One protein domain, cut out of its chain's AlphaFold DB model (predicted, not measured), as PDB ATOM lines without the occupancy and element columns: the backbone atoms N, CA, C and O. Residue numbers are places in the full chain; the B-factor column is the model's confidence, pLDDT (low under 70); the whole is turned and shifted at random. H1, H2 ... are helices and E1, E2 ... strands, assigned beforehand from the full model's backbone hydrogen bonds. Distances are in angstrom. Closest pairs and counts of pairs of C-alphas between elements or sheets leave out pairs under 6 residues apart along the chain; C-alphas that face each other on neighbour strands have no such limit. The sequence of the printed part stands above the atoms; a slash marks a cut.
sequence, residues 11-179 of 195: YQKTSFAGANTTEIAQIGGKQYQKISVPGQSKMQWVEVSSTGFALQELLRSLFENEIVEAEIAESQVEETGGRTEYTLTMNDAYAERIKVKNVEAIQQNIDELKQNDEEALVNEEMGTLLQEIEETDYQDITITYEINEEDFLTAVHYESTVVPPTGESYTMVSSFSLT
ATOM      1  N   TYR A  11     167.591 119.370 119.544       72.50
ATOM      2  CA  TYR A  11     167.743 117.980 119.921       72.50
ATOM      3  C   TYR A  11     167.503 117.817 121.424       72.50
ATOM      4  O   TYR A  11     168.004 118.598 122.235       72.50
ATOM      5  N   GLN A  12     166.745 116.786 121.779       72.94
ATOM      6  CA  GLN A  12     166.514 116.352 123.148       72.94
ATOM      7  C   GLN A  12     166.917 114.889 123.282       72.94
ATOM      8  O   GLN A  12     166.579 114.060 122.434       72.94
ATOM      9  N   LYS A  13     167.569 114.561 124.394       76.38
ATOM     10  CA  LYS A  13     167.802 113.184 124.810       76.38
ATOM     11  C   LYS A  13     167.409 113.009 126.265       76.38
ATOM     12  O   LYS A  13     167.943 113.672 127.146       76.38
ATOM     13  N   THR A  14     166.550 112.038 126.522       76.62
ATOM     14  CA  THR A  14     166.206 111.603 127.875       76.62
ATOM     15  C   THR A  14     166.700 110.179 128.062       76.62
ATOM     16  O   THR A  14     166.467 109.322 127.209       76.62
ATOM     17  N   SER A  15     167.423 109.933 129.151       77.31
ATOM     18  CA  SER A  15     167.988 108.629 129.492       77.31
ATOM     19  C   SER A  15     167.483 108.183 130.861       77.31
ATOM     20  O   SER A  15     167.631 108.904 131.847       77.31
ATOM     21  N   PHE A  16     166.929 106.972 130.926       76.94
ATOM     22  CA  PHE A  16     166.461 106.342 132.160       76.94
ATOM     23  C   PHE A  16     167.405 105.203 132.531       76.94
ATOM     24  O   PHE A  16     167.650 104.307 131.711       76.94
ATOM     25  N   ALA A  17     167.955 105.257 133.746       74.12
ATOM     26  CA  ALA A  17     168.920 104.282 134.261       74.12
ATOM     27  C   ALA A  17     170.121 104.040 133.317       74.12
ATOM     28  O   ALA A  17     170.679 102.946 133.264       74.12
ATOM     29  N   GLY A  18     170.473 105.039 132.495       63.22
ATOM     30  CA  GLY A  18     171.512 104.940 131.459       63.22
ATOM     31  C   GLY A  18     171.250 103.905 130.352       63.22
ATOM     32  O   GLY A  18     172.130 103.673 129.525       63.22
ATOM     33  N   ALA A  19     170.071 103.278 130.327       69.31
ATOM     34  CA  ALA A  19     169.805 102.081 129.536       69.31
ATOM     35  C   ALA A  19     168.701 102.311 128.494       69.31
ATOM     36  O   ALA A  19     168.894 102.001 127.316       69.31
ATOM     37  N   ASN A  20     167.576 102.904 128.907       79.31
ATOM     38  CA  ASN A  20     166.531 103.342 127.985       79.31
ATOM     39  C   ASN A  20     166.823 104.775 127.560       79.31
ATOM     40  O   ASN A  20     167.033 105.629 128.422       79.31
ATOM     41  N   THR A  21     166.796 105.064 126.262       78.69
ATOM     42  CA  THR A  21     166.945 106.438 125.779       78.69
ATOM     43  C   THR A  21     165.851 106.803 124.797       78.69
ATOM     44  O   THR A  21     165.611 106.076 123.834       78.69
ATOM     45  N   THR A  22     165.264 107.975 124.989       81.25
ATOM     46  CA  THR A  22     164.402 108.624 124.004       81.25
ATOM     47  C   THR A  22     165.153 109.823 123.449       81.25
ATOM     48  O   THR A  22     165.592 110.688 124.203       81.25
ATOM     49  N   GLU A  23     165.324 109.858 122.135       78.62
ATOM     50  CA  GLU A  23     165.976 110.936 121.399       78.62
ATOM     51  C   GLU A  23     164.946 111.580 120.469       78.62
ATOM     52  O   GLU A  23     164.166 110.884 119.810       78.62
ATOM     53  N   ILE A  24     164.928 112.908 120.420       78.31
ATOM     54  CA  ILE A  24     163.993 113.680 119.609       78.31
ATOM     55  C   ILE A  24     164.757 114.808 118.921       78.31
ATOM     56  O   ILE A  24     165.570 115.476 119.553       78.31
ATOM     57  N   ALA A  25     164.503 115.016 117.632       75.81
ATOM     58  CA  ALA A  25     165.134 116.071 116.850       75.81
ATOM     59  C   ALA A  25     164.121 116.789 115.955       75.81
ATOM     60  O   ALA A  25     163.192 116.162 115.442       75.81
ATOM     61  N   GLN A  26     164.340 118.078 115.694       72.44
ATOM     62  CA  GLN A  26     163.623 118.813 114.649       72.44
ATOM     63  C   GLN A  26     164.582 119.299 113.570       72.44
ATOM     64  O   GLN A  26     165.533 120.030 113.845       72.44
ATOM     65  N   ILE A  27     164.290 118.931 112.323       71.12
ATOM     66  CA  ILE A  27     165.097 119.273 111.151       71.12
ATOM     67  C   ILE A  27     164.159 119.805 110.069       71.12
ATOM     68  O   ILE A  27     163.250 119.106 109.624       71.12
ATOM     69  N   GLY A  28     164.361 121.057 109.648       66.12
ATOM     70  CA  GLY A  28     163.560 121.673 108.582       66.12
ATOM     71  C   GLY A  28     162.057 121.730 108.885       66.12
ATOM     72  O   GLY A  28     161.247 121.515 107.989       66.12
ATOM     73  N   GLY A  29     161.689 121.950 110.153       67.31
ATOM     74  CA  GLY A  29     160.296 121.998 110.614       67.31
ATOM     75  C   GLY A  29     159.611 120.634 110.766       67.31
ATOM     76  O   GLY A  29     158.438 120.591 111.126       67.31
ATOM     77  N   LYS A  30     160.320 119.526 110.518       72.31
ATOM     78  CA  LYS A  30     159.837 118.159 110.746       72.31
ATOM     79  C   LYS A  30     160.457 117.571 111.998       72.31
ATOM     80  O   LYS A  30     161.638 117.804 112.259       72.31
ATOM     81  N   GLN A  31     159.683 116.778 112.727       74.56
ATOM     82  CA  GLN A  31     160.127 116.130 113.949       74.56
ATOM     83  C   GLN A  31     160.442 114.652 113.720       74.56
ATOM     84  O   GLN A  31     159.718 113.945 113.019       74.56
ATOM     85  N   TYR A  32     161.509 114.190 114.358       78.69
ATOM     86  CA  TYR A  32     161.969 112.812 114.329       78.69
ATOM     87  C   TYR A  32     162.129 112.297 115.752       78.69
ATOM     88  O   TYR A  32     162.559 113.035 116.639       78.69
ATOM     89  N   GLN A  33     161.810 111.022 115.955       78.50
ATOM     90  CA  GLN A  33     161.976 110.342 117.235       78.50
ATOM     91  C   GLN A  33     162.744 109.037 117.057       78.50
ATOM     92  O   GLN A  33     162.604 108.341 116.048       78.50
ATOM     93  N   LYS A  34     163.532 108.695 118.072       79.19
ATOM     94  CA  LYS A  34     164.194 107.407 118.207       79.19
ATOM     95  C   LYS A  34     164.127 106.944 119.655       79.19
ATOM     96  O   LYS A  34     164.434 107.692 120.575       79.19
ATOM     97  N   ILE A  35     163.744 105.687 119.842       80.56
ATOM     98  CA  ILE A  35     163.674 105.046 121.154       80.56
ATOM     99  C   ILE A  35     164.666 103.888 121.159       80.56
ATOM    100  O   ILE A  35     164.681 103.058 120.251       80.56
ATOM    101  N   SER A  36     165.517 103.830 122.173       79.06
ATOM    102  CA  SER A  36     166.431 102.713 122.397       79.06
ATOM    103  C   SER A  36     166.076 102.042 123.714       79.06
ATOM    104  O   SER A  36     166.052 102.697 124.753       79.06
ATOM    105  N   VAL A  37     165.821 100.735 123.656       81.12
ATOM    106  CA  VAL A  37     165.540  99.881 124.816       81.12
ATOM    107  C   VAL A  37     166.601  98.772 124.865       81.12
ATOM    108  O   VAL A  37     166.898  98.176 123.822       81.12
ATOM    109  N   PRO A  38     167.190  98.460 126.032       76.06
ATOM    110  CA  PRO A  38     168.149  97.376 126.192       76.06
ATOM    111  C   PRO A  38     167.600  96.047 125.679       76.06
ATOM    112  O   PRO A  38     166.450  95.687 125.918       76.06
ATOM    113  N   GLY A  39     168.439  95.298 124.966       71.31
ATOM    114  CA  GLY A  39     168.057  94.002 124.401       71.31
ATOM    115  C   GLY A  39     167.184  94.078 123.143       71.31
ATOM    116  O   GLY A  39     166.964  93.043 122.516       71.31
ATOM    117  N   GLN A  40     166.746  95.269 122.722       74.69
ATOM    118  CA  GLN A  40     166.113  95.477 121.421       74.69
ATOM    119  C   GLN A  40     167.132  95.970 120.390       74.69
ATOM    120  O   GLN A  40     168.104  96.660 120.704       74.69
ATOM    121  N   SER A  41     166.924  95.604 119.124       68.06
ATOM    122  CA  SER A  41     167.673  96.201 118.018       68.06
ATOM    123  C   SER A  41     167.446  97.711 118.014       68.06
ATOM    124  O   SER A  41     166.297  98.136 118.129       68.06
ATOM    125  N   LYS A  42     168.516  98.508 117.854       60.69
ATOM    126  CA  LYS A  42     168.431  99.974 117.745       60.69
ATOM    127  C   LYS A  42     167.299 100.359 116.793       60.69
ATOM    128  O   LYS A  42     167.356 100.002 115.613       60.69
ATOM    129  N   MET A  43     166.294 101.070 117.302       69.94
ATOM    130  CA  MET A  43     165.237 101.581 116.442       69.94
ATOM    131  C   MET A  43     165.804 102.674 115.538       69.94
ATOM    132  O   MET A  43     166.710 103.424 115.919       69.94
ATOM    133  N   GLN A  44     165.294 102.713 114.312       74.62
ATOM    134  CA  GLN A  44     165.602 103.769 113.358       74.62
ATOM    135  C   GLN A  44     164.877 105.051 113.764       74.62
ATOM    136  O   GLN A  44     163.891 105.014 114.501       74.62
ATOM    137  N   TRP A  45     165.366 106.180 113.265       78.12
ATOM    138  CA  TRP A  45     164.638 107.436 113.368       78.12
ATOM    139  C   TRP A  45     163.344 107.354 112.562       78.12
ATOM    140  O   TRP A  45     163.353 106.920 111.411       78.12
ATOM    141  N   VAL A  46     162.245 107.791 113.165       75.88
ATOM    142  CA  VAL A  46     160.933 107.834 112.520       75.88
ATOM    143  C   VAL A  46     160.456 109.280 112.490       75.88
ATOM    144  O   VAL A  46     160.496 109.960 113.516       75.88
ATOM    145  N   GLU A  47     160.035 109.759 111.316       78.12
ATOM    146  CA  GLU A  47     159.325 111.038 111.195       78.12
ATOM    147  C   GLU A  47     157.965 110.901 111.888       78.12
ATOM    148  O   GLU A  47     157.188 110.000 111.571       78.12
ATOM    149  N   VAL A  48     157.679 111.788 112.835       73.50
ATOM    150  CA  VAL A  48     156.433 111.777 113.607       73.50
ATOM    151  C   VAL A  48     155.576 112.970 113.199       73.50
ATOM    152  O   VAL A  48     156.039 114.108 113.166       73.50
ATOM    153  N   SER A  49     154.316 112.704 112.846       58.53
ATOM    154  CA  SER A  49     153.397 113.701 112.271       58.53
ATOM    155  C   SER A  49     152.994 114.805 113.252       58.53
ATOM    156  O   SER A  49     152.635 115.899 112.831       58.53
ATOM    157  N   SER A  50     153.074 114.519 114.547       53.34
ATOM    158  CA  SER A  50     153.107 115.492 115.635       53.34
ATOM    159  C   SER A  50     153.479 114.726 116.896       53.34
ATOM    160  O   SER A  50     152.749 113.810 117.274       53.34
ATOM    161  N   THR A  51     154.556 115.083 117.581       51.19
ATOM    162  CA  THR A  51     154.479 114.922 119.037       51.19
ATOM    163  C   THR A  51     153.759 116.146 119.578       51.19
ATOM    164  O   THR A  51     153.861 117.230 119.000       51.19
ATOM    165  N   GLY A  52     152.999 115.973 120.652       50.69
ATOM    166  CA  GLY A  52     152.252 117.041 121.312       50.69
ATOM    167  C   GLY A  52     153.125 118.072 122.030       50.69
ATOM    168  O   GLY A  52     152.674 118.608 123.026       50.69
ATOM    169  N   PHE A  53     154.354 118.317 121.565       53.22
ATOM    170  CA  PHE A  53     155.259 119.304 122.139       53.22
ATOM    171  C   PHE A  53     155.680 120.286 121.054       53.22
ATOM    172  O   PHE A  53     156.586 120.018 120.259       53.22
ATOM    173  N   ALA A  54     155.002 121.431 120.984       54.00
ATOM    174  CA  ALA A  54     155.453 122.511 120.115       54.00
ATOM    175  C   ALA A  54     156.878 122.928 120.522       54.00
ATOM    176  O   ALA A  54     157.224 122.870 121.701       54.00
ATOM    177  N   LEU A  55     157.699 123.423 119.583       51.59
ATOM    178  CA  LEU A  55     159.028 123.971 119.903       51.59
ATOM    179  C   LEU A  55     158.961 124.920 121.109       51.59
ATOM    180  O   LEU A  55     159.805 124.847 121.983       51.59
ATOM    181  N   GLN A  56     157.927 125.756 121.213       53.50
ATOM    182  CA  GLN A  56     157.733 126.657 122.353       53.50
ATOM    183  C   GLN A  56     157.548 125.944 123.702       53.50
ATOM    184  O   GLN A  56     157.969 126.481 124.722       53.50
ATOM    185  N   GLU A  57     156.953 124.753 123.734       56.34
ATOM    186  CA  GLU A  57     156.802 123.949 124.954       56.34
ATOM    187  C   GLU A  57     158.129 123.311 125.358       56.34
ATOM    188  O   GLU A  57     158.466 123.302 126.538       56.34
ATOM    189  N   LEU A  58     158.938 122.906 124.378       55.91
ATOM    190  CA  LEU A  58     160.294 122.393 124.592       55.91
ATOM    191  C   LEU A  58     161.282 123.511 124.961       55.91
ATOM    192  O   LEU A  58     162.128 123.340 125.833       55.91
ATOM    193  N   LEU A  59     161.135 124.698 124.366       51.41
ATOM    194  CA  LEU A  59     161.847 125.916 124.757       51.41
ATOM    195  C   LEU A  59     161.425 126.371 126.163       51.41
ATOM    196  O   LEU A  59     162.265 126.831 126.929       51.41
ATOM    197  N   ARG A  60     160.150 126.210 126.550       52.22
ATOM    198  CA  ARG A  60     159.704 126.385 127.947       52.22
ATOM    199  C   ARG A  60     160.291 125.335 128.887       52.22
ATOM    200  O   ARG A  60     160.265 125.579 130.082       52.22
ATOM    201  N   SER A  61     160.797 124.206 128.397       51.50
ATOM    202  CA  SER A  61     161.590 123.272 129.208       51.50
ATOM    203  C   SER A  61     163.057 123.697 129.324       51.50
ATOM    204  O   SER A  61     163.700 123.347 130.306       51.50
ATOM    205  N   LEU A  62     163.588 124.480 128.372       52.06
ATOM    206  CA  LEU A  62     164.940 125.055 128.477       52.06
ATOM    207  C   LEU A  62     165.030 126.132 129.556       52.06
ATOM    208  O   LEU A  62     166.045 126.293 130.221       52.06
ATOM    209  N   PHE A  63     163.959 126.889 129.734       58.00
ATOM    210  CA  PHE A  63     163.839 127.816 130.841       58.00
ATOM    211  C   PHE A  63     162.841 127.214 131.794       58.00
ATOM    212  O   PHE A  63     161.643 127.310 131.536       58.00
ATOM    213  N   GLU A  64     163.272 126.646 132.912       63.62
ATOM    214  CA  GLU A  64     162.301 126.430 133.970       63.62
ATOM    215  C   GLU A  64     161.915 127.789 134.563       63.62
ATOM    216  O   GLU A  64     162.447 128.267 135.558       63.62
ATOM    217  N   ASN A  65     160.978 128.435 133.869       61.00
ATOM    218  CA  ASN A  65     160.530 129.811 134.062       61.00
ATOM    219  C   ASN A  65     159.870 130.031 135.427       61.00
ATOM    220  O   ASN A  65     159.544 131.158 135.788       61.00
ATOM    221  N   GLU A  66     159.619 128.940 136.147       69.75
ATOM    222  CA  GLU A  66     158.943 128.913 137.432       69.75
ATOM    223  C   GLU A  66     159.921 128.651 138.580       69.75
ATOM    224  O   GLU A  66     159.481 128.663 139.725       69.75
ATOM    225  N   ILE A  67     161.223 128.427 138.332       75.69
ATOM    226  CA  ILE A  67     162.208 128.338 139.422       75.69
ATOM    227  C   ILE A  67     162.163 129.630 140.231       75.69
ATOM    228  O   ILE A  67     162.319 130.732 139.698       75.69
ATOM    229  N   VAL A  68     161.982 129.483 141.540       82.25
ATOM    230  CA  VAL A  68     162.119 130.588 142.489       82.25
ATOM    231  C   VAL A  68     163.400 130.424 143.298       82.25
ATOM    232  O   VAL A  68     163.837 129.316 143.575       82.25
ATOM    233  N   GLU A  69     164.000 131.529 143.734       82.25
ATOM    234  CA  GLU A  69     165.251 131.501 144.515       82.25
ATOM    235  C   GLU A  69     165.149 130.616 145.771       82.25
ATOM    236  O   GLU A  69     166.100 129.935 146.134       82.25
ATOM    237  N   ALA A  70     163.969 130.561 146.396       86.94
ATOM    238  CA  ALA A  70     163.714 129.736 147.576       86.94
ATOM    239  C   ALA A  70     163.789 128.218 147.319       86.94
ATOM    240  O   ALA A  70     163.828 127.453 148.279       86.94
ATOM    241  N   GLU A  71     163.786 127.783 146.061       89.19
ATOM    242  CA  GLU A  71     163.916 126.386 145.631       89.19
ATOM    243  C   GLU A  71     165.381 125.991 145.352       89.19
ATOM    244  O   GLU A  71     165.677 124.811 145.178       89.19
ATOM    245  N   ILE A  72     166.307 126.958 145.339       90.38
ATOM    246  CA  ILE A  72     167.728 126.745 145.043       90.38
ATOM    247  C   ILE A  72     168.490 126.569 146.362       90.38
ATOM    248  O   ILE A  72     168.516 127.468 147.204       90.38
ATOM    249  N   ALA A  73     169.117 125.410 146.553       93.06
ATOM    250  CA  ALA A  73     170.002 125.152 147.689       93.06
ATOM    251  C   ALA A  73     171.404 125.730 147.460       93.06
ATOM    252  O   ALA A  73     171.987 126.327 148.366       93.06
ATOM    253  N   GLU A  74     171.941 125.554 146.254       93.81
ATOM    254  CA  GLU A  74     173.286 125.988 145.879       93.81
ATOM    255  C   GLU A  74     173.319 126.408 144.409       93.81
ATOM    256  O   GLU A  74     172.561 125.894 143.583       93.81
ATOM    257  N   SER A  75     174.202 127.350 144.082       91.81
ATOM    258  CA  SER A  75     174.495 127.732 142.708       91.81
ATOM    259  C   SER A  75     175.999 127.834 142.478       91.81
ATOM    260  O   SER A  75     176.749 128.344 143.314       91.81
ATOM    261  N   GLN A  76     176.432 127.353 141.319       94.12
ATOM    262  CA  GLN A  76     177.820 127.344 140.881       94.12
ATOM    263  C   GLN A  76     177.911 127.891 139.459       94.12
ATOM    264  O   GLN A  76     177.009 127.688 138.646       94.12
ATOM    265  N   VAL A  77     178.999 128.610 139.176       92.06
ATOM    266  CA  VAL A  77     179.287 129.165 137.851       92.06
ATOM    267  C   VAL A  77     180.693 128.762 137.440       92.06
ATOM    268  O   VAL A  77     181.640 128.991 138.197       92.06
ATOM    269  N   GLU A  78     180.826 128.197 136.246       93.12
ATOM    270  CA  GLU A  78     182.107 127.808 135.657       93.12
ATOM    271  C   GLU A  78     182.274 128.420 134.263       93.12
ATOM    272  O   GLU A  78     181.337 128.465 133.472       93.12
ATOM    273  N   GLU A  79     183.476 128.905 133.952       88.38
ATOM    274  CA  GLU A  79     183.819 129.415 132.621       88.38
ATOM    275  C   GLU A  79     184.735 128.412 131.911       88.38
ATOM    276  O   GLU A  79     185.882 128.201 132.317       88.38
ATOM    277  N   THR A  80     184.250 127.820 130.820       77.56
ATOM    278  CA  THR A  80     184.945 126.756 130.089       77.56
ATOM    279  C   THR A  80     184.956 127.054 128.592       77.56
ATOM    280  O   THR A  80     183.934 126.992 127.921       77.56
ATOM    281  N   GLY A  81     186.135 127.356 128.032       66.31
ATOM    282  CA  GLY A  81     186.358 127.348 126.576       66.31
ATOM    283  C   GLY A  81     185.411 128.225 125.741       66.31
ATOM    284  O   GLY A  81     184.994 127.789 124.671       66.31
ATOM    285  N   GLY A  82     185.070 129.426 126.222       76.12
ATOM    286  CA  GLY A  82     184.116 130.319 125.545       76.12
ATOM    287  C   GLY A  82     182.650 130.041 125.891       76.12
ATOM    288  O   GLY A  82     181.734 130.412 125.161       76.12
ATOM    289  N   ARG A  83     182.399 129.331 126.987       80.56
ATOM    290  CA  ARG A  83     181.058 129.094 127.513       80.56
ATOM    291  C   ARG A  83     181.038 129.353 129.002       80.56
ATOM    292  O   ARG A  83     182.052 129.179 129.677       80.56
ATOM    293  N   THR A  84     179.869 129.730 129.485       85.50
ATOM    294  CA  THR A  84     179.577 129.867 130.904       85.50
ATOM    295  C   THR A  84     178.543 128.820 131.277       85.50
ATOM    296  O   THR A  84     177.465 128.764 130.686       85.50
ATOM    297  N   GLU A  85     178.873 127.994 132.256       90.38
ATOM    298  CA  GLU A  85     177.998 126.970 132.805       90.38
ATOM    299  C   GLU A  85     177.452 127.454 134.146       90.38
ATOM    300  O   GLU A  85     178.210 127.875 135.019       90.38
ATOM    301  N   TYR A  86     176.130 127.422 134.303       88.25
ATOM    302  CA  TYR A  86     175.441 127.733 135.552       88.25
ATOM    303  C   TYR A  86     174.778 126.467 136.070       88.25
ATOM    304  O   TYR A  86     173.806 126.005 135.473       88.25
ATOM    305  N   THR A  87     175.258 125.930 137.185       92.31
ATOM    306  CA  THR A  87     174.673 124.754 137.832       92.31
ATOM    307  C   THR A  87     173.888 125.181 139.062       92.31
ATOM    308  O   THR A  87     174.411 125.872 139.936       92.31
ATOM    309  N   LEU A  88     172.627 124.769 139.128       91.12
ATOM    310  CA  LEU A  88     171.750 124.929 140.279       91.12
ATOM    311  C   LEU A  88     171.528 123.567 140.925       91.12
ATOM    312  O   LEU A  88     171.104 122.630 140.251       91.12
ATOM    313  N   THR A  89     171.763 123.481 142.229       93.88
ATOM    314  CA  THR A  89     171.334 122.350 143.055       93.88
ATOM    315  C   THR A  89     170.031 122.740 143.731       93.88
ATOM    316  O   THR A  89     169.972 123.743 144.449       93.88
ATOM    317  N   MET A  90     168.978 121.962 143.501       93.31
ATOM    318  CA  MET A  90     167.634 122.268 143.986       93.31
ATOM    319  C   MET A  90     167.375 121.613 145.346       93.31
ATOM    320  O   MET A  90     167.972 120.593 145.684       93.31
ATOM    321  N   ASN A  91     166.485 122.206 146.140       92.25
ATOM    322  CA  ASN A  91     166.090 121.668 147.441       92.25
ATOM    323  C   ASN A  91     164.806 120.820 147.376       92.25
ATOM    324  O   ASN A  91     164.142 120.728 146.343       92.25
ATOM    325  N   ASP A  92     164.421 120.248 148.517       90.75
ATOM    326  CA  ASP A  92     163.244 119.379 148.642       90.75
ATOM    327  C   ASP A  92     161.932 120.056 148.208       90.75
ATOM    328  O   ASP A  92     161.032 119.395 147.694       90.75
ATOM    329  N   ALA A  93     161.804 121.382 148.364       89.44
ATOM    330  CA  ALA A  93     160.590 122.095 147.958       89.44
ATOM    331  C   ALA A  93     160.396 122.061 146.435       89.44
ATOM    332  O   ALA A  93     159.267 121.950 145.953       89.44
ATOM    333  N   TYR A  94     161.494 122.109 145.679       89.69
ATOM    334  CA  TYR A  94     161.462 121.940 144.233       89.69
ATOM    335  C   TYR A  94     161.073 120.507 143.841       89.69
ATOM    336  O   TYR A  94     160.235 120.320 142.956       89.69
ATOM    337  N   ALA A  95     161.637 119.499 144.517       88.19
ATOM    338  CA  ALA A  95     161.323 118.090 144.267       88.19
ATOM    339  C   ALA A  95     159.822 117.800 144.448       88.19
ATOM    340  O   ALA A  95     159.184 117.233 143.558       88.19
ATOM    341  N   GLU A  96     159.237 118.274 145.553       87.44
ATOM    342  CA  GLU A  96     157.800 118.154 145.828       87.44
ATOM    343  C   GLU A  96     156.950 118.837 144.754       87.44
ATOM    344  O   GLU A  96     155.952 118.287 144.287       87.44
ATOM    345  N   ARG A  97     157.360 120.024 144.297       86.75
ATOM    346  CA  ARG A  97     156.638 120.740 143.244       86.75
ATOM    347  C   ARG A  97     156.622 119.971 141.925       86.75
ATOM    348  O   ARG A  97     155.569 119.870 141.297       86.75
ATOM    349  N   ILE A  98     157.769 119.446 141.489       81.81
ATOM    350  CA  ILE A  98     157.857 118.655 140.252       81.81
ATOM    351  C   ILE A  98     156.997 117.398 140.356       81.81
ATOM    352  O   ILE A  98     156.267 117.077 139.419       81.81
ATOM    353  N   LYS A  99     157.024 116.726 141.509       83.94
ATOM    354  CA  LYS A  99     156.171 115.570 141.783       83.94
ATOM    355  C   LYS A  99     154.689 115.918 141.641       83.94
ATOM    356  O   LYS A  99     153.997 115.268 140.861       83.94
ATOM    357  N   VAL A 100     154.222 116.984 142.298       85.56
ATOM    358  CA  VAL A 100     152.832 117.467 142.183       85.56
ATOM    359  C   VAL A 100     152.469 117.773 140.730       85.56
ATOM    360  O   VAL A 100     151.440 117.311 140.246       85.56
ATOM    361  N   LYS A 101     153.336 118.481 139.999       81.38
ATOM    362  CA  LYS A 101     153.110 118.820 138.588       81.38
ATOM    363  C   LYS A 101     152.985 117.579 137.696       81.38
ATOM    364  O   LYS A 101     152.120 117.538 136.822       81.38
ATOM    365  N   ASN A 102     153.826 116.568 137.913       76.56
ATOM    366  CA  ASN A 102     153.774 115.313 137.160       76.56
ATOM    367  C   ASN A 102     152.494 114.521 137.469       76.56
ATOM    368  O   ASN A 102     151.854 114.017 136.547       76.56
ATOM    369  N   VAL A 103     152.092 114.459 138.743       80.94
ATOM    370  CA  VAL A 103     150.829 113.841 139.180       80.94
ATOM    371  C   VAL A 103     149.634 114.539 138.523       80.94
ATOM    372  O   VAL A 103     148.785 113.875 137.932       80.94
ATOM    373  N   GLU A 104     149.589 115.875 138.544       82.25
ATOM    374  CA  GLU A 104     148.512 116.657 137.924       82.25
ATOM    375  C   GLU A 104     148.414 116.426 136.408       82.25
ATOM    376  O   GLU A 104     147.312 116.244 135.889       82.25
ATOM    377  N   ALA A 105     149.547 116.391 135.699       75.56
ATOM    378  CA  ALA A 105     149.574 116.149 134.257       75.56
ATOM    379  C   ALA A 105     149.047 114.751 133.892       75.56
ATOM    380  O   ALA A 105     148.269 114.596 132.951       75.56
ATOM    381  N   ILE A 106     149.428 113.724 134.654       77.31
ATOM    382  CA  ILE A 106     148.951 112.354 134.424       77.31
ATOM    383  C   ILE A 106     147.471 112.231 134.775       77.31
ATOM    384  O   ILE A 106     146.718 111.609 134.027       77.31
ATOM    385  N   GLN A 107     147.025 112.869 135.858       80.19
ATOM    386  CA  GLN A 107     145.614 112.893 136.230       80.19
ATOM    387  C   GLN A 107     144.751 113.548 135.141       80.19
ATOM    388  O   GLN A 107     143.694 113.013 134.803       80.19
ATOM    389  N   GLN A 108     145.215 114.651 134.545       80.62
ATOM    390  CA  GLN A 108     144.544 115.284 133.403       80.62
ATOM    391  C   GLN A 108     144.461 114.338 132.202       80.62
ATOM    392  O   GLN A 108     143.373 114.150 131.662       80.62
ATOM    393  N   ASN A 109     145.563 113.669 131.844       73.00
ATOM    394  CA  ASN A 109     145.567 112.689 130.753       73.00
ATOM    395  C   ASN A 109     144.579 111.536 131.010       73.00
ATOM    396  O   ASN A 109     143.837 111.148 130.111       73.00
ATOM    397  N   ILE A 110     144.519 111.009 132.238       74.62
ATOM    398  CA  ILE A 110     143.546 109.973 132.626       74.62
ATOM    399  C   ILE A 110     142.110 110.475 132.435       74.62
ATOM    400  O   ILE A 110     141.250 109.740 131.943       74.62
ATOM    401  N   ASP A 111     141.825 111.710 132.838       80.12
ATOM    402  CA  ASP A 111     140.482 112.276 132.741       80.12
ATOM    403  C   ASP A 111     140.067 112.550 131.288       80.12
ATOM    404  O   ASP A 111     138.890 112.383 130.956       80.12
ATOM    405  N   GLU A 112     141.009 112.901 130.410       76.56
ATOM    406  CA  GLU A 112     140.781 113.011 128.963       76.56
ATOM    407  C   GLU A 112     140.510 111.644 128.318       76.56
ATOM    408  O   GLU A 112     139.539 111.491 127.574       76.56
ATOM    409  N   LEU A 113     141.302 110.621 128.652       72.12
ATOM    410  CA  LEU A 113     141.127 109.257 128.134       72.12
ATOM    411  C   LEU A 113     139.774 108.656 128.539       72.12
ATOM    412  O   LEU A 113     139.078 108.060 127.714       72.12
ATOM    413  N   LYS A 114     139.336 108.892 129.784       71.62
ATOM    414  CA  LYS A 114     137.996 108.504 130.257       71.62
ATOM    415  C   LYS A 114     136.868 109.191 129.487       71.62
ATOM    416  O   LYS A 114     135.810 108.593 129.310       71.62
ATOM    417  N   GLN A 115     137.056 110.441 129.066       73.25
ATOM    418  CA  GLN A 115     136.046 111.184 128.303       73.25
ATOM    419  C   GLN A 115     135.934 110.705 126.850       73.25
ATOM    420  O   GLN A 115     134.860 110.818 126.260       73.25
ATOM    421  N   ASN A 116     137.011 110.137 126.301       71.75
ATOM    422  CA  ASN A 116     137.084 109.665 124.918       71.75
ATOM    423  C   ASN A 116     136.688 108.182 124.732       71.75
ATOM    424  O   ASN A 116     136.780 107.675 123.617       71.75
ATOM    425  N   ASP A 117     136.192 107.512 125.783       65.25
ATOM    426  CA  ASP A 117     135.757 106.099 125.780       65.25
ATOM    427  C   ASP A 117     136.881 105.121 125.360       65.25
ATOM    428  O   ASP A 117     136.644 104.083 124.737       65.25
ATOM    429  N   GLU A 118     138.131 105.468 125.693       58.81
ATOM    430  CA  GLU A 118     139.298 104.614 125.467       58.81
ATOM    431  C   GLU A 118     139.400 103.510 126.543       58.81
ATOM    432  O   GLU A 118     138.982 103.682 127.692       58.81
ATOM    433  N   GLU A 119     139.893 102.333 126.134       62.66
ATOM    434  CA  GLU A 119     139.762 101.042 126.829       62.66
ATOM    435  C   GLU A 119     140.032 101.093 128.348       62.66
ATOM    436  O   GLU A 119     141.043 101.613 128.814       62.66
ATOM    437  N   ALA A 120     139.165 100.450 129.140       68.88
ATOM    438  CA  ALA A 120     139.272 100.380 130.604       68.88
ATOM    439  C   ALA A 120     140.639  99.886 131.126       68.88
ATOM    440  O   ALA A 120     141.035 100.270 132.224       68.88
ATOM    441  N   LEU A 121     141.361  99.081 130.337       62.16
ATOM    442  CA  LEU A 121     142.717  98.618 130.646       62.16
ATOM    443  C   LEU A 121     143.739  99.764 130.648       62.16
ATOM    444  O   LEU A 121     144.552  99.842 131.561       62.16
ATOM    445  N   VAL A 122     143.645 100.697 129.696       67.56
ATOM    446  CA  VAL A 122     144.516 101.884 129.639       67.56
ATOM    447  C   VAL A 122     144.296 102.761 130.875       67.56
ATOM    448  O   VAL A 122     145.248 103.255 131.472       67.56
ATOM    449  N   ASN A 123     143.045 102.892 131.325       69.12
ATOM    450  CA  ASN A 123     142.713 103.642 132.539       69.12
ATOM    451  C   ASN A 123     143.272 102.994 133.822       69.12
ATOM    452  O   ASN A 123     143.687 103.709 134.734       69.12
ATOM    453  N   GLU A 124     143.280 101.661 133.912       73.31
ATOM    454  CA  GLU A 124     143.836 100.921 135.054       73.31
ATOM    455  C   GLU A 124     145.373 100.992 135.091       73.31
ATOM    456  O   GLU A 124     145.959 101.261 136.143       73.31
ATOM    457  N   GLU A 125     146.024 100.831 133.935       74.00
ATOM    458  CA  GLU A 125     147.479 100.961 133.800       74.00
ATOM    459  C   GLU A 125     147.957 102.381 134.144       74.00
ATOM    460  O   GLU A 125     148.915 102.545 134.901       74.00
ATOM    461  N   MET A 126     147.250 103.418 133.682       75.06
ATOM    462  CA  MET A 126     147.567 104.809 134.032       75.06
ATOM    463  C   MET A 126     147.295 105.135 135.506       75.06
ATOM    464  O   MET A 126     148.051 105.893 136.107       75.06
ATOM    465  N   GLY A 127     146.266 104.540 136.120       74.25
ATOM    466  CA  GLY A 127     146.021 104.681 137.560       74.25
ATOM    467  C   GLY A 127     147.134 104.068 138.415       74.25
ATOM    468  O   GLY A 127     147.521 104.638 139.432       74.25
ATOM    469  N   THR A 128     147.694 102.943 137.968       78.88
ATOM    470  CA  THR A 128     148.849 102.311 138.624       78.88
ATOM    471  C   THR A 128     150.102 103.178 138.483       78.88
ATOM    472  O   THR A 128     150.805 103.397 139.467       78.88
ATOM    473  N   LEU A 129     150.340 103.735 137.289       75.88
ATOM    474  CA  LEU A 129     151.443 104.667 137.036       75.88
ATOM    475  C   LEU A 129     151.343 105.934 137.901       75.88
ATOM    476  O   LEU A 129     152.352 106.414 138.414       75.88
ATOM    477  N   LEU A 130     150.132 106.468 138.082       81.56
ATOM    478  CA  LEU A 130     149.894 107.629 138.938       81.56
ATOM    479  C   LEU A 130     150.313 107.342 140.384       81.56
ATOM    480  O   LEU A 130     151.076 108.115 140.957       81.56
ATOM    481  N   GLN A 131     149.862 106.215 140.942       80.00
ATOM    482  CA  GLN A 131     150.205 105.832 142.311       80.00
ATOM    483  C   GLN A 131     151.718 105.618 142.476       80.00
ATOM    484  O   GLN A 131     152.304 106.049 143.467       80.00
ATOM    485  N   GLU A 132     152.372 105.001 141.491       81.25
ATOM    486  CA  GLU A 132     153.823 104.820 141.506       81.25
ATOM    487  C   GLU A 132     154.564 106.166 141.564       81.25
ATOM    488  O   GLU A 132     155.514 106.318 142.331       81.25
ATOM    489  N   ILE A 133     154.106 107.174 140.816       79.75
ATOM    490  CA  ILE A 133     154.706 108.517 140.807       79.75
ATOM    491  C   ILE A 133     154.410 109.286 142.099       79.75
ATOM    492  O   ILE A 133     155.296 109.974 142.606       79.75
ATOM    493  N   GLU A 134     153.208 109.151 142.666       83.00
ATOM    494  CA  GLU A 134     152.852 109.725 143.974       83.00
ATOM    495  C   GLU A 134     153.719 109.179 145.116       83.00
ATOM    496  O   GLU A 134     153.968 109.869 146.106       83.00
ATOM    497  N   GLU A 135     154.214 107.956 144.982       85.88
ATOM    498  CA  GLU A 135     155.072 107.302 145.968       85.88
ATOM    499  C   GLU A 135     156.569 107.381 145.604       85.88
ATOM    500  O   GLU A 135     157.413 106.981 146.401       85.88
ATOM    501  N   THR A 136     156.913 107.924 144.430       85.56
ATOM    502  CA  THR A 136     158.301 108.112 143.982       85.56
ATOM    503  C   THR A 136     158.908 109.367 144.599       85.56
ATOM    504  O   THR A 136     158.301 110.442 144.569       85.56
ATOM    505  N   ASP A 137     160.133 109.245 145.106       87.31
ATOM    506  CA  ASP A 137     160.915 110.377 145.598       87.31
ATOM    507  C   ASP A 137     161.956 110.811 144.559       87.31
ATOM    508  O   ASP A 137     162.596 109.985 143.903       87.31
ATOM    509  N   TYR A 138     162.138 112.125 144.432       88.00
ATOM    510  CA  TYR A 138     163.131 112.744 143.558       88.00
ATOM    511  C   TYR A 138     164.168 113.450 144.424       88.00
ATOM    512  O   TYR A 138     163.827 114.301 145.244       88.00
ATOM    513  N   GLN A 139     165.429 113.076 144.261       90.81
ATOM    514  CA  GLN A 139     166.550 113.540 145.075       90.81
ATOM    515  C   GLN A 139     167.679 114.046 144.175       90.81
ATOM    516  O   GLN A 139     167.653 113.836 142.958       90.81
ATOM    517  N   ASP A 140     168.655 114.724 144.784       91.50
ATOM    518  CA  ASP A 140     169.892 115.195 144.142       91.50
ATOM    519  C   ASP A 140     169.649 115.926 142.816       91.50
ATOM    520  O   ASP A 140     170.311 115.682 141.808       91.50
ATOM    521  N   ILE A 141     168.636 116.794 142.800       91.75
ATOM    522  CA  ILE A 141     168.215 117.456 141.574       91.75
ATOM    523  C   ILE A 141     169.213 118.555 141.224       91.75
ATOM    524  O   ILE A 141     169.396 119.508 141.987       91.75
ATOM    525  N   THR A 142     169.796 118.452 140.033       92.38
ATOM    526  CA  THR A 142     170.668 119.484 139.474       92.38
ATOM    527  C   THR A 142     170.190 119.933 138.102       92.38
ATOM    528  O   THR A 142     169.701 119.144 137.290       92.38
ATOM    529  N   ILE A 143     170.328 121.233 137.851       90.00
ATOM    530  CA  ILE A 143     170.003 121.863 136.574       90.00
ATOM    531  C   ILE A 143     171.216 122.663 136.124       90.00
ATOM    532  O   ILE A 143     171.617 123.606 136.800       90.00
ATOM    533  N   THR A 144     171.805 122.291 134.993       89.81
ATOM    534  CA  THR A 144     172.965 122.977 134.417       89.81
ATOM    535  C   THR A 144     172.585 123.664 133.117       89.81
ATOM    536  O   THR A 144     172.103 123.016 132.189       89.81
ATOM    537  N   TYR A 145     172.821 124.970 133.046       85.19
ATOM    538  CA  TYR A 145     172.599 125.812 131.874       85.19
ATOM    539  C   TYR A 145     173.935 126.144 131.211       85.19
ATOM    540  O   TYR A 145     174.832 126.650 131.878       85.19
ATOM    541  N   GLU A 146     174.053 125.932 129.901       84.88
ATOM    542  CA  GLU A 146     175.221 126.347 129.115       84.88
ATOM    543  C   GLU A 146     174.904 127.599 128.298       84.88
ATOM    544  O   GLU A 146     174.041 127.577 127.415       84.88
ATOM    545  N   ILE A 147     175.646 128.676 128.538       80.00
ATOM    546  CA  ILE A 147     175.541 129.950 127.828       80.00
ATOM    547  C   ILE A 147     176.803 130.158 126.982       80.00
ATOM    548  O   ILE A 147     177.913 129.934 127.457       80.00
ATOM    549  N   ASN A 148     176.656 130.550 125.717       77.06
ATOM    550  CA  ASN A 148     177.797 130.822 124.834       77.06
ATOM    551  C   ASN A 148     178.356 132.255 125.006       77.06
ATOM    552  O   ASN A 148     177.772 133.072 125.711       77.06
ATOM    553  N   GLU A 149     179.462 132.587 124.326       75.00
ATOM    554  CA  GLU A 149     180.089 133.931 124.371       75.00
ATOM    555  C   GLU A 149     179.178 135.083 123.905       75.00
ATOM    556  O   GLU A 149     179.481 136.250 124.146       75.00
ATOM    557  N   GLU A 150     178.090 134.769 123.199       73.88
ATOM    558  CA  GLU A 150     177.098 135.736 122.720       73.88
ATOM    559  C   GLU A 150     175.900 135.872 123.683       73.88
ATOM    560  O   GLU A 150     174.890 136.479 123.324       73.88
ATOM    561  N   ASP A 151     176.010 135.323 124.897       68.56
ATOM    562  CA  ASP A 151     174.987 135.310 125.949       68.56
ATOM    563  C   ASP A 151     173.699 134.541 125.580       68.56
ATOM    564  O   ASP A 151     172.623 134.782 126.137       68.56
ATOM    565  N   PHE A 152     173.784 133.573 124.661       73.81
ATOM    566  CA  PHE A 152     172.669 132.683 124.333       73.81
ATOM    567  C   PHE A 152     172.732 131.378 125.122       73.81
ATOM    568  O   PHE A 152     173.765 130.710 125.152       73.81
ATOM    569  N   LEU A 153     171.593 130.971 125.693       72.69
ATOM    570  CA  LEU A 153     171.405 129.631 126.245       72.69
ATOM    571  C   LEU A 153     171.454 128.601 125.109       72.69
ATOM    572  O   LEU A 153     170.648 128.645 124.180       72.69
ATOM    573  N   THR A 154     172.391 127.665 125.198       74.75
ATOM    574  CA  THR A 154     172.681 126.666 124.159       74.75
ATOM    575  C   THR A 154     172.419 125.237 124.608       74.75
ATOM    576  O   THR A 154     172.116 124.384 123.770       74.75
ATOM    577  N   ALA A 155     172.476 124.961 125.911       79.00
ATOM    578  CA  ALA A 155     172.133 123.653 126.448       79.00
ATOM    579  C   ALA A 155     171.556 123.745 127.858       79.00
ATOM    580  O   ALA A 155     171.841 124.680 128.604       79.00
ATOM    581  N   VAL A 156     170.745 122.750 128.202       81.50
ATOM    582  CA  VAL A 156     170.207 122.538 129.543       81.50
ATOM    583  C   VAL A 156     170.308 121.062 129.865       81.50
ATOM    584  O   VAL A 156     169.865 120.219 129.081       81.50
ATOM    585  N   HIS A 157     170.873 120.758 131.021       86.38
ATOM    586  CA  HIS A 157     171.034 119.411 131.536       86.38
ATOM    587  C   HIS A 157     170.319 119.311 132.876       86.38
ATOM    588  O   HIS A 157     170.610 120.067 133.795       86.38
ATOM    589  N   TYR A 158     169.379 118.381 132.965       86.19
ATOM    590  CA  TYR A 158     168.674 118.023 134.180       86.19
ATOM    591  C   TYR A 158     169.141 116.644 134.629       86.19
ATOM    592  O   TYR A 158     169.112 115.692 133.840       86.19
ATOM    593  N   GLU A 159     169.513 116.527 135.894       90.88
ATOM    594  CA  GLU A 159     169.835 115.259 136.534       90.88
ATOM    595  C   GLU A 159     169.069 115.134 137.851       90.88
ATOM    596  O   GLU A 159     168.919 116.105 138.588       90.88
ATOM    597  N   SER A 160     168.559 113.935 138.135       90.56
ATOM    598  CA  SER A 160     167.933 113.609 139.415       90.56
ATOM    599  C   SER A 160     168.108 112.132 139.747       90.56
ATOM    600  O   SER A 160     168.023 111.268 138.868       90.56
ATOM    601  N   THR A 161     168.292 111.837 141.029       91.81
ATOM    602  CA  THR A 161     168.137 110.494 141.586       91.81
ATOM    603  C   THR A 161     166.651 110.209 141.792       91.81
ATOM    604  O   THR A 161     165.996 110.838 142.620       91.81
ATOM    605  N   VAL A 162     166.116 109.234 141.061       88.62
ATOM    606  CA  VAL A 162     164.735 108.766 141.204       88.62
ATOM    607  C   VAL A 162     164.715 107.544 142.112       88.62
ATOM    608  O   VAL A 162     165.444 106.578 141.880       88.62
ATOM    609  N   VAL A 163     163.872 107.578 143.141       89.81
ATOM    610  CA  VAL A 163     163.696 106.503 144.121       89.81
ATOM    611  C   VAL A 163     162.247 106.010 144.046       89.81
ATOM    612  O   VAL A 163     161.378 106.553 144.730       89.81
ATOM    613  N   PRO A 164     161.953 105.016 143.190       85.50
ATOM    614  CA  PRO A 164     160.610 104.460 143.088       85.50
ATOM    615  C   PRO A 164     160.276 103.584 144.312       85.50
ATOM    616  O   PRO A 164     161.173 102.964 144.891       85.50
ATOM    617  N   PRO A 165     158.991 103.440 144.681       83.00
ATOM    618  CA  PRO A 165     158.561 102.628 145.830       83.00
ATOM    619  C   PRO A 165     158.813 101.120 145.655       83.00
ATOM    620  O   PRO A 165     158.900 100.365 146.625       83.00
ATOM    621  N   THR A 166     158.900 100.663 144.408       79.25
ATOM    622  CA  THR A 166     158.873  99.249 144.007       79.25
ATOM    623  C   THR A 166     160.223  98.724 143.521       79.25
ATOM    624  O   THR A 166     160.335  97.532 143.225       79.25
ATOM    625  N   GLY A 167     161.249  99.578 143.419       72.56
ATOM    626  CA  GLY A 167     162.449  99.281 142.640       72.56
ATOM    627  C   GLY A 167     163.748  99.851 143.195       72.56
ATOM    628  O   GLY A 167     163.805 100.439 144.271       72.56
ATOM    629  N   GLU A 168     164.820  99.632 142.437       85.56
ATOM    630  CA  GLU A 168     166.125 100.227 142.719       85.56
ATOM    631  C   GLU A 168     166.148 101.688 142.262       85.56
ATOM    632  O   GLU A 168     165.587 102.037 141.218       85.56
ATOM    633  N   SER A 169     166.826 102.535 143.035       88.12
ATOM    634  CA  SER A 169     167.057 103.926 142.658       88.12
ATOM    635  C   SER A 169     167.864 104.015 141.365       88.12
ATOM    636  O   SER A 169     168.784 103.225 141.137       88.12
ATOM    637  N   TYR A 170     167.565 105.010 140.537       84.06
ATOM    638  CA  TYR A 170     168.293 105.250 139.297       84.06
ATOM    639  C   TYR A 170     168.457 106.740 139.021       84.06
ATOM    640  O   TYR A 170     167.619 107.555 139.392       84.06
ATOM    641  N   THR A 171     169.520 107.094 138.306       87.06
ATOM    642  CA  THR A 171     169.701 108.460 137.815       87.06
ATOM    643  C   THR A 171     168.881 108.660 136.546       87.06
ATOM    644  O   THR A 171     169.025 107.922 135.561       87.06
ATOM    645  N   MET A 172     168.007 109.659 136.569       84.12
ATOM    646  CA  MET A 172     167.346 110.198 135.393       84.12
ATOM    647  C   MET A 172     168.160 111.380 134.882       84.12
ATOM    648  O   MET A 172     168.421 112.321 135.625       84.12
ATOM    649  N   VAL A 173     168.524 111.338 133.602       82.88
ATOM    650  CA  VAL A 173     169.225 112.440 132.937       82.88
ATOM    651  C   VAL A 173     168.406 112.881 131.737       82.88
ATOM    652  O   VAL A 173     168.093 112.071 130.859       82.88
ATOM    653  N   SER A 174     168.077 114.166 131.672       80.19
ATOM    654  CA  SER A 174     167.445 114.779 130.508       80.19
ATOM    655  C   SER A 174     168.289 115.942 130.027       80.19
ATOM    656  O   SER A 174     168.572 116.858 130.789       80.19
ATOM    657  N   SER A 175     168.681 115.923 128.758       77.38
ATOM    658  CA  SER A 175     169.435 117.009 128.150       77.38
ATOM    659  C   SER A 175     168.732 117.568 126.926       77.38
ATOM    660  O   SER A 175     168.109 116.853 126.134       77.38
ATOM    661  N   PHE A 176     168.854 118.879 126.786       75.62
ATOM    662  CA  PHE A 176     168.288 119.667 125.711       75.62
ATOM    663  C   PHE A 176     169.379 120.563 125.153       75.62
ATOM    664  O   PHE A 176     170.141 121.161 125.911       75.62
ATOM    665  N   SER A 177     169.441 120.691 123.834       72.69
ATOM    666  CA  SER A 177     170.375 121.610 123.195       72.69
ATOM    667  C   SER A 177     169.705 122.385 122.068       72.69
ATOM    668  O   SER A 177     169.020 121.815 121.209       72.69
ATOM    669  N   LEU A 178     169.921 123.702 122.088       66.94
ATOM    670  CA  LEU A 178     169.608 124.604 120.992       66.94
ATOM    671  C   LEU A 178     170.795 124.686 120.057       66.94
ATOM    672  O   LEU A 178     171.899 125.066 120.440       66.94
ATOM    673  N   THR A 179     170.550 124.347 118.799       61.06
ATOM    674  CA  THR A 179     171.623 124.226 117.821       61.06
ATOM    675  C   THR A 179     171.641 125.432 116.881       61.06
ATOM    676  O   THR A 179     170.997 125.460 115.834       61.06
TER     677      THR A 179
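Overview. This is residues 11 to 179 of the 195 residues of an uncharacterized protein of Trichococcus collinsii (UniProt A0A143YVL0). One broad, twisted sheet of nine strands makes a wall, with the short helix H1 over one face and a long helical hairpin, H2 and H3, reaching away from the sheet beside the start of E7. The hairpin's turn and the E5 to E6 turn lie at the two ends of the longest axis. The printed part has 169 residues with three named helices and nine named strands, in the order E1 E2 E3 E4 H1 E5 E6 H2 H3 E7 E8 E9. Across the sheet the order is E4 E3 E2 E1 E9 E8 E7 E6 E5, antiparallel from E3 to E5, while E4 and E3 meet only at a point. The class is mixed, helices and strands, and the whole is compact, with a radius of gyration of the C-alphas of 17.7 A and spans of 53 by 40 by 33 A.

Along the chain. E1 is residues 11 to 16, beginning at C-alpha 11 (167.743, 117.980, 119.921). E2 is residues 20 to 27, E3 30 to 36 and E4 46 to 48; H1 is residues 55 to 62. E5, residues 72 to 80, and E6, 83 to 90, come next. H2, residues 92 to 115, is 34.9 A long and begins at C-alpha 92 (163.244, 119.379, 148.642); H3, residues 120 to 135, is 23.1 A. E7, residues 137 to 148, is 33.7 A long and bends by 51 degrees at residue 140. E8, residues 153 to 163, is 30.2 A; E9, residues 170 to 179, is 28.9 A and ends at C-alpha 179 (171.623, 124.226, 117.821).

Arrangement. E1 E2 E3 and E7 E8 E9 are meanders, each strand the antiparallel neighbour of the one before. E1 and E9 are antiparallel neighbours at 176 degrees, with N 13 and O 175 2.9 A apart, within hydrogen-bond range. E7 and E6 are antiparallel at 162 degrees, with N 86 and O 145 at 2.9 A, also within range. H1 is on the sheet at a height of 9.0 A, only just over E1 and E9, with 3 C-alphas falling on each. H2 only grazes the sheet with residues 92 to 99; its closest C-alphas to E7 are Ala 95 and Tyr 138, 5.7 A. H2 and H3 touch as a helical hairpin, closest at C-alphas of Val 103 and Leu 130, 6.3 A, at a shallow tilt of 9 degrees, opposite ways. H3 is not on the sheet. In H1, H2 and H3 every O i to N i+4 pair is within hydrogen-bond range.

Size, cuts and confidence. The two C-alphas farthest apart, Gly 81 and Asp 117, are 54.9 A apart. The printed part has no cut and no long link. Mean pLDDT of the printed part is 77.2; 36 residues are under 70, among them 49 to 66 and 117 to 123.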